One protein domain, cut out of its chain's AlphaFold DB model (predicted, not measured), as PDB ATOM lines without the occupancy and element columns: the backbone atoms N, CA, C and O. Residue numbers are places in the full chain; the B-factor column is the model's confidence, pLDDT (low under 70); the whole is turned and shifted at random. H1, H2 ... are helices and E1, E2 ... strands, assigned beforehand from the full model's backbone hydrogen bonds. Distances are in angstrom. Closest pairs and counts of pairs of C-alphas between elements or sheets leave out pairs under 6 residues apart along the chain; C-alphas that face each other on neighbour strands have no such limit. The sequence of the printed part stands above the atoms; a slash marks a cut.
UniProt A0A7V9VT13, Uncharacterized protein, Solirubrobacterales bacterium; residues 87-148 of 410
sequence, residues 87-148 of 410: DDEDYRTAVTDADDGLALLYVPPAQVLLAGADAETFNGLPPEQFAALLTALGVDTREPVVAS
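Overview. This is residues 87 to 148 of the 410 residues of an uncharacterized protein of Solirubrobacterales bacterium (UniProt A0A7V9VT13). A narrow two-stranded ribbon, E1 and E2, joins two ends of an elongated model: H1 packs beside the ribbon at one end, and a loose helical hairpin, H2 and H3, makes the other. The 62 printed residues hold three named helices and two strands in the order H1 E1 H2 H3 E2, class mixed, the sheet antiparallel. The whole is loose, with a radius of gyration of the C-alphas of 13.5 A and spans of 38 by 21 by 20 A.

Arrangement. E1, residues 103 to 107, and E2, residues 145 to 148, are antiparallel at 176 degrees; N 105 and O 147 are 2.8 A apart, within hydrogen-bond range. The closest C-alphas of H1, residues 89 to 98, and E2 are those of Ala 98 and Ser 148, 5.7 A apart. H2, residues 109 to 115, and H3, residues 127 to 136, form a helical hairpin: they touch, with Leu 113 and Pro 127 the closest C-alphas at 5.6 A, at a shallow tilt of 20 degrees, opposite ways. H1 is apart from H2 and H3. In H1, H2 and H3 every O i to N i+4 pair is within hydrogen-bond range.

Along the chain. E1 measures 13.1 A from first to last C-alpha, E2 10.3 A, H1 14.3 A, H2 9.7 A and H3 14.0 A. C-alpha 89 is at (94.092, -42.656, 136.087) and C-alpha 148 at (105.649, -51.241, 126.825).

Size, cuts and confidence. The C-alphas farthest apart, of Asp 100 and Gly 124, are 37.9 A apart. The printed part has no cut; H2 to H3 is a long link of 11 residues. The pLDDT is under 70 at residues 97, 99 to 100 and 111 to 125.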
ATOM      1  N   ASP A  87      89.992 -42.232 130.491       83.88
ATOM      2  CA  ASP A  87      89.681 -41.452 131.692       83.88
ATOM      3  C   ASP A  87      90.295 -42.070 132.961       83.88
ATOM      4  O   ASP A  87      90.582 -41.351 133.932       83.88
ATOM      5  N   ASP A  88      90.594 -43.371 132.921       83.38
ATOM      6  CA  ASP A  88      91.216 -44.122 134.008       83.38
ATOM      7  C   ASP A  88      92.616 -43.569 134.346       83.38
ATOM      8  O   ASP A  88      93.467 -43.331 133.483       83.38
ATOM      9  N   GLU A  89      92.848 -43.284 135.630       80.31
ATOM     10  CA  GLU A  89      94.092 -42.656 136.087       80.31
ATOM     11  C   GLU A  89      95.297 -43.594 135.965       80.31
ATOM     12  O   GLU A  89      96.399 -43.142 135.618       80.31
ATOM     13  N   ASP A  90      95.094 -44.891 136.191       73.31
ATOM     14  CA  ASP A  90      96.146 -45.895 136.093       73.31
ATOM     15  C   ASP A  90      96.547 -46.135 134.641       73.31
ATOM     16  O   ASP A  90      97.750 -46.168 134.348       73.31
ATOM     17  N   TYR A  91      95.579 -46.179 133.724       81.56
ATOM     18  CA  TYR A  91      95.820 -46.230 132.288       81.56
ATOM     19  C   TYR A  91      96.513 -44.969 131.771       81.56
ATOM     20  O   TYR A  91      97.519 -45.067 131.073       81.56
ATOM     21  N   ARG A  92      96.062 -43.764 132.147       83.88
ATOM     22  CA  ARG A  92      96.749 -42.522 131.735       83.88
ATOM     23  C   ARG A  92      98.200 -42.493 132.197       83.88
ATOM     24  O   ARG A  92      99.078 -42.067 131.446       83.88
ATOM     25  N   THR A  93      98.464 -42.967 133.413       75.38
ATOM     26  CA  THR A  93      99.832 -43.098 133.928       75.38
ATOM     27  C   THR A  93     100.627 -44.120 133.111       75.38
ATOM     28  O   THR A  93     101.754 -43.839 132.715       75.38
ATOM     29  N   ALA A  94     100.029 -45.277 132.812       73.19
ATOM     30  CA  ALA A  94     100.625 -46.339 132.002       73.19
ATOM     31  C   ALA A  94     101.012 -45.870 130.589       73.19
ATOM     32  O   ALA A  94     102.123 -46.133 130.136       73.19
ATOM     33  N   VAL A  95     100.115 -45.144 129.917       78.25
ATOM     34  CA  VAL A  95     100.347 -44.563 128.588       78.25
ATOM     35  C   VAL A  95     101.438 -43.499 128.642       78.25
ATOM     36  O   VAL A  95     102.324 -43.501 127.797       78.25
ATOM     37  N   THR A  96     101.424 -42.626 129.655       77.50
ATOM     38  CA  THR A  96     102.445 -41.573 129.808       77.50
ATOM     39  C   THR A  96     103.851 -42.163 129.970       77.50
ATOM     40  O   THR A  96     104.809 -41.639 129.410       77.50
ATOM     41  N   ASP A  97     103.989 -43.275 130.697       69.00
ATOM     42  CA  ASP A  97     105.271 -43.979 130.831       69.00
ATOM     43  C   ASP A  97     105.712 -44.663 129.515       69.00
ATOM     44  O   ASP A  97     106.901 -44.940 129.326       69.00
ATOM     45  N   ALA A  98     104.769 -44.922 128.604       70.31
ATOM     46  CA  ALA A  98     104.963 -45.633 127.343       70.31
ATOM     47  C   ALA A  98     105.035 -44.731 126.096       70.31
ATOM     48  O   ALA A  98     105.200 -45.269 125.005       70.31
ATOM     49  N   ASP A  99     104.940 -43.404 126.241       62.47
ATOM     50  CA  ASP A  99     104.709 -42.402 125.173       62.47
ATOM     51  C   ASP A  99     105.741 -42.420 124.010       62.47
ATOM     52  O   ASP A  99     105.486 -41.894 122.933       62.47
ATOM     53  N   ASP A 100     106.882 -43.106 124.179       65.31
ATOM     54  CA  ASP A 100     107.921 -43.323 123.150       65.31
ATOM     55  C   ASP A 100     108.008 -44.793 122.645       65.31
ATOM     56  O   ASP A 100     109.030 -45.228 122.101       65.31
ATOM     57  N   GLY A 101     106.980 -45.610 122.890       71.44
ATOM     58  CA  GLY A 101     106.954 -47.049 122.602       71.44
ATOM     59  C   GLY A 101     106.331 -47.441 121.264       71.44
ATOM     60  O   GLY A 101     105.435 -46.788 120.748       71.44
ATOM     61  N   LEU A 102     106.793 -48.567 120.714       81.94
ATOM     62  CA  LEU A 102     106.185 -49.235 119.560       81.94
ATOM     63  C   LEU A 102     104.817 -49.840 119.885       81.94
ATOM     64  O   LEU A 102     103.973 -49.954 119.002       81.94
ATOM     65  N   ALA A 103     104.638 -50.306 121.119       84.06
ATOM     66  CA  ALA A 103     103.412 -50.952 121.563       84.06
ATOM     67  C   ALA A 103     103.229 -50.785 123.072       84.06
ATOM     68  O   ALA A 103     104.206 -50.799 123.829       84.06
ATOM     69  N   LEU A 104     101.966 -50.697 123.485       87.19
ATOM     70  CA  LEU A 104     101.515 -50.741 124.869       87.19
ATOM     71  C   LEU A 104     100.538 -51.905 125.021       87.19
ATOM     72  O   LEU A 104      99.626 -52.077 124.218       87.19
ATOM     73  N   LEU A 105     100.727 -52.677 126.076       86.94
ATOM     74  CA  LEU A 105      99.822 -53.712 126.529       86.94
ATOM     75  C   LEU A 105      99.356 -53.328 127.933       86.94
ATOM     76  O   LEU A 105     100.179 -53.104 128.816       86.94
ATOM     77  N   TYR A 106      98.045 -53.256 128.135       87.19
ATOM     78  CA  TYR A 106      97.426 -52.968 129.424       87.19
ATOM     79  C   TYR A 106      96.470 -54.106 129.763       87.19
ATOM     80  O   TYR A 106      95.512 -54.348 129.032       87.19
ATOM     81  N   VAL A 107      96.761 -54.835 130.836       84.25
ATOM     82  CA  VAL A 107      96.068 -56.077 131.181       84.25
ATOM     83  C   VAL A 107      95.602 -56.016 132.626       84.25
ATOM     84  O   VAL A 107      96.438 -56.069 133.525       84.25
ATOM     85  N   PRO A 108      94.289 -55.979 132.884       81.06
ATOM     86  CA  PRO A 108      93.737 -56.231 134.209       81.06
ATOM     87  C   PRO A 108      93.846 -57.738 134.523       81.06
ATOM     88  O   PRO A 108      93.135 -58.537 133.907       81.06
ATOM     89  N   PRO A 109      94.704 -58.185 135.464       73.75
ATOM     90  CA  PRO A 109      94.940 -59.612 135.696       73.75
ATOM     91  C   PRO A 109      93.679 -60.358 136.118       73.75
ATOM     92  O   PRO A 109      93.505 -61.513 135.745       73.75
ATOM     93  N   ALA A 110      92.777 -59.693 136.846       70.62
ATOM     94  CA  ALA A 110      91.471 -60.231 137.203       70.62
ATOM     95  C   ALA A 110      90.648 -60.666 135.976       70.62
ATOM     96  O   ALA A 110      89.986 -61.694 136.032       70.62
ATOM     97  N   GLN A 111      90.721 -59.936 134.859       66.75
ATOM     98  CA  GLN A 111      89.988 -60.285 133.639       66.75
ATOM     99  C   GLN A 111      90.631 -61.468 132.909       66.75
ATOM    100  O   GLN A 111      89.920 -62.343 132.434       66.75
ATOM    101  N   VAL A 112      91.964 -61.561 132.900       68.31
ATOM    102  CA  VAL A 112      92.682 -62.728 132.347       68.31
ATOM    103  C   VAL A 112      92.453 -63.984 133.188       68.31
ATOM    104  O   VAL A 112      92.303 -65.074 132.649       68.31
ATOM    105  N   LEU A 113      92.393 -63.831 134.510       66.06
ATOM    106  CA  LEU A 113      92.049 -64.892 135.456       66.06
ATOM    107  C   LEU A 113      90.639 -65.443 135.229       66.06
ATOM    108  O   LEU A 113      90.441 -66.649 135.330       66.06
ATOM    109  N   LEU A 114      89.681 -64.558 134.947       61.19
ATOM    110  CA  LEU A 114      88.306 -64.931 134.625       61.19
ATOM    111  C   LEU A 114      88.215 -65.573 133.235       61.19
ATOM    112  O   LEU A 114      87.569 -66.600 133.099       61.19
ATOM    113  N   ALA A 115      88.912 -65.030 132.235       60.41
ATOM    114  CA  ALA A 115      88.915 -65.570 130.875       60.41
ATOM    115  C   ALA A 115      89.604 -66.941 130.774       60.41
ATOM    116  O   ALA A 115      89.191 -67.789 129.993       60.41
ATOM    117  N   GLY A 116      90.650 -67.184 131.566       55.69
ATOM    118  CA  GLY A 116      91.310 -68.489 131.627       55.69
ATOM    119  C   GLY A 116      90.740 -69.428 132.693       55.69
ATOM    120  O   GLY A 116      91.367 -70.439 132.987       55.69
ATOM    121  N   ALA A 117      89.597 -69.099 133.308       55.72
ATOM    122  CA  ALA A 117      88.908 -69.994 134.238       55.72
ATOM    123  C   ALA A 117      88.306 -71.216 133.548       55.72
ATOM    124  O   ALA A 117      88.286 -72.296 134.140       55.72
ATOM    125  N   ASP A 118      87.880 -71.035 132.300       54.38
ATOM    126  CA  ASP A 118      87.224 -72.068 131.502       54.38
ATOM    127  C   ASP A 118      88.197 -72.762 130.534       54.38
ATOM    128  O   ASP A 118      87.926 -73.854 130.046       54.38
ATOM    129  N   ALA A 119      89.378 -72.181 130.311       51.31
ATOM    130  CA  ALA A 119      90.380 -72.715 129.402       51.31
ATOM    131  C   ALA A 119      91.529 -73.407 130.162       51.31
ATOM    132  O   ALA A 119      92.033 -72.908 131.168       51.31
ATOM    133  N   GLU A 120      92.035 -74.533 129.642       57.38
ATOM    134  CA  GLU A 120      93.204 -75.281 130.165       57.38
ATOM    135  C   GLU A 120      94.519 -74.454 130.227       57.38
ATOM    136  O   GLU A 120      95.588 -74.961 130.580       57.38
ATOM    137  N   THR A 121      94.452 -73.161 129.900       55.34
ATOM    138  CA  THR A 121      95.527 -72.189 129.677       55.34
ATOM    139  C   THR A 121      96.511 -72.055 130.840       55.34
ATOM    140  O   THR A 121      97.664 -71.686 130.620       55.34
ATOM    141  N   PHE A 122      96.117 -72.401 132.070       57.75
ATOM    142  CA  PHE A 122      96.981 -72.327 133.256       57.75
ATOM    143  C   PHE A 122      97.522 -73.686 133.721       57.75
ATOM    144  O   PHE A 122      97.665 -73.917 134.922       57.75
ATOM    145  N   ASN A 123      97.821 -74.602 132.791       56.34
ATOM    146  CA  ASN A 123      98.229 -75.982 133.104       56.34
ATOM    147  C   ASN A 123      97.214 -76.701 134.021       56.34
ATOM    148  O   ASN A 123      97.600 -77.499 134.877       56.34
ATOM    149  N   GLY A 124      95.925 -76.372 133.888       62.09
ATOM    150  CA  GLY A 124      94.846 -76.931 134.709       62.09
ATOM    151  C   GLY A 124      94.745 -76.395 136.146       62.09
ATOM    152  O   GLY A 124      94.027 -76.986 136.951       62.09
ATOM    153  N   LEU A 125      95.443 -75.308 136.504       65.88
ATOM    154  CA  LEU A 125      95.244 -74.657 137.803       65.88
ATOM    155  C   LEU A 125      93.924 -73.868 137.822       65.88
ATOM    156  O   LEU A 125      93.737 -72.999 136.974       65.88
ATOM    157  N   PRO A 126      93.050 -74.077 138.826       72.50
ATOM    158  CA  PRO A 126      91.888 -73.222 139.037       72.50
ATOM    159  C   PRO A 126      92.294 -71.744 139.214       72.50
ATOM    160  O   PRO A 126      93.323 -71.479 139.850       72.50
ATOM    161  N   PRO A 127      91.475 -70.772 138.768       74.06
ATOM    162  CA  PRO A 127      91.765 -69.336 138.873       74.06
ATOM    163  C   PRO A 127      92.188 -68.873 140.262       74.06
ATOM    164  O   PRO A 127      93.114 -68.080 140.404       74.06
ATOM    165  N   GLU A 128      91.551 -69.398 141.308       75.12
ATOM    166  CA  GLU A 128      91.879 -69.061 142.695       75.12
ATOM    167  C   GLU A 128      93.310 -69.477 143.068       75.12
ATOM    168  O   GLU A 128      94.012 -68.751 143.774       75.12
ATOM    169  N   GLN A 129      93.774 -70.623 142.559       74.69
ATOM    170  CA  GLN A 129      95.134 -71.110 142.787       74.69
ATOM    171  C   GLN A 129      96.154 -70.291 141.993       74.69
ATOM    172  O   GLN A 129      97.216 -69.963 142.523       74.69
ATOM    173  N   PHE A 130      95.820 -69.900 140.759       77.19
ATOM    174  CA  PHE A 130      96.669 -69.013 139.964       77.19
ATOM    175  C   PHE A 130      96.765 -67.614 140.587       77.19
ATOM    176  O   PHE A 130      97.860 -67.071 140.726       77.19
ATOM    177  N   ALA A 131      95.651 -67.054 141.061       77.06
ATOM    178  CA  ALA A 131      95.631 -65.777 141.768       77.06
ATOM    179  C   ALA A 131      96.453 -65.832 143.067       77.06
ATOM    180  O   ALA A 131      97.213 -64.904 143.362       77.06
ATOM    181  N   ALA A 132      96.356 -66.933 143.822       75.75
ATOM    182  CA  ALA A 132      97.179 -67.160 145.007       75.75
ATOM    183  C   ALA A 132      98.675 -67.257 144.661       75.75
ATOM    184  O   ALA A 132      99.502 -66.701 145.385       75.75
ATOM    185  N   LEU A 133      99.027 -67.900 143.542       77.38
ATOM    186  CA  LEU A 133     100.402 -67.968 143.042       77.38
ATOM    187  C   LEU A 133     100.928 -66.584 142.639       77.38
ATOM    188  O   LEU A 133     102.011 -66.202 143.075       77.38
ATOM    189  N   LEU A 134     100.160 -65.809 141.868       79.31
ATOM    190  CA  LEU A 134     100.519 -64.437 141.493       79.31
ATOM    191  C   LEU A 134     100.710 -63.548 142.726       79.31
ATOM    192  O   LEU A 134     101.695 -62.815 142.818       79.31
ATOM    193  N   THR A 135      99.827 -63.677 143.716       79.75
ATOM    194  CA  THR A 135      99.946 -62.958 144.990       79.75
ATOM    195  C   THR A 135     101.204 -63.380 145.750       79.75
ATOM    196  O   THR A 135     101.917 -62.522 146.266       79.75
ATOM    197  N   ALA A 136     101.537 -64.677 145.777       76.75
ATOM    198  CA  ALA A 136     102.765 -65.185 146.399       76.75
ATOM    199  C   ALA A 136     104.039 -64.714 145.669       76.75
ATOM    200  O   ALA A 136     105.073 -64.487 146.302       76.75
ATOM    201  N   LEU A 137     103.946 -64.504 144.353       76.75
ATOM    202  CA  LEU A 137     104.968 -63.854 143.526       76.75
ATOM    203  C   LEU A 137     105.019 -62.327 143.727       76.75
ATOM    204  O   LEU A 137     105.920 -61.668 143.213       76.75
ATOM    205  N   GLY A 138     104.096 -61.768 144.510       79.81
ATOM    206  CA  GLY A 138     104.048 -60.356 144.865       79.81
ATOM    207  C   GLY A 138     103.300 -59.472 143.875       79.81
ATOM    208  O   GLY A 138     103.467 -58.259 143.937       79.81
ATOM    209  N   VAL A 139     102.476 -60.033 142.991       82.44
ATOM    210  CA  VAL A 139     101.629 -59.278 142.055       82.44
ATOM    211  C   VAL A 139     100.271 -59.001 142.704       82.44
ATOM    212  O   VAL A 139      99.609 -59.932 143.161       82.44
ATOM    213  N   ASP A 140      99.839 -57.737 142.750       84.06
ATOM    214  CA  ASP A 140      98.454 -57.400 143.106       84.06
ATOM    215  C   ASP A 140      97.547 -57.653 141.897       84.06
ATOM    216  O   ASP A 140      97.574 -56.911 140.920       84.06
ATOM    217  N   THR A 141      96.748 -58.719 141.944       81.69
ATOM    218  CA  THR A 141      95.890 -59.138 140.823       81.69
ATOM    219  C   THR A 141      94.703 -58.209 140.567       81.69
ATOM    220  O   THR A 141      94.006 -58.370 139.562       81.69
ATOM    221  N   ARG A 142      94.462 -57.243 141.463       79.88
ATOM    222  CA  ARG A 142      93.414 -56.220 141.322       79.88
ATOM    223  C   ARG A 142      93.877 -55.020 140.505       79.88
ATOM    224  O   ARG A 142      93.044 -54.247 140.052       79.88
ATOM    225  N   GLU A 143      95.186 -54.868 140.354       84.19
ATOM    226  CA  GLU A 143      95.824 -53.742 139.688       84.19
ATOM    227  C   GLU A 143      96.327 -54.182 138.304       84.19
ATOM    228  O   GLU A 143      96.717 -55.340 138.130       84.19
ATOM    229  N   PRO A 144      96.341 -53.290 137.305       84.25
ATOM    230  CA  PRO A 144      96.752 -53.632 135.951       84.25
ATOM    231  C   PRO A 144      98.241 -53.991 135.858       84.25
ATOM    232  O   PRO A 144      99.107 -53.407 136.520       84.25
ATOM    233  N   VAL A 145      98.547 -54.917 134.953       86.25
ATOM    234  CA  VAL A 145      99.887 -55.132 134.410       86.25
ATOM    235  C   VAL A 145     100.009 -54.317 133.133       86.25
ATOM    236  O   VAL A 145      99.194 -54.432 132.220       86.25
ATOM    237  N   VAL A 146     101.054 -53.506 133.057       87.81
ATOM    238  CA  VAL A 146     101.357 -52.671 131.897       87.81
ATOM    239  C   VAL A 146     102.648 -53.171 131.282       87.81
ATOM    240  O   VAL A 146     103.632 -53.310 131.998       87.81
ATOM    241  N   ALA A 147     102.692 -53.394 129.976       89.69
ATOM    242  CA  ALA A 147     103.934 -53.644 129.265       89.69
ATOM    243  C   ALA A 147     104.102 -52.661 128.107       89.69
ATOM    244  O   ALA A 147     103.171 -52.433 127.347       89.69
ATOM    245  N   SER A 148     105.293 -52.095 127.955       90.38
ATOM    246  CA  SER A 148     105.649 -51.241 126.825       90.38
ATOM    247  C   SER A 148     106.856 -51.813 126.099       90.38
ATOM    248  O   SER A 148     107.846 -52.209 126.719       90.38
TER     249      SER A 148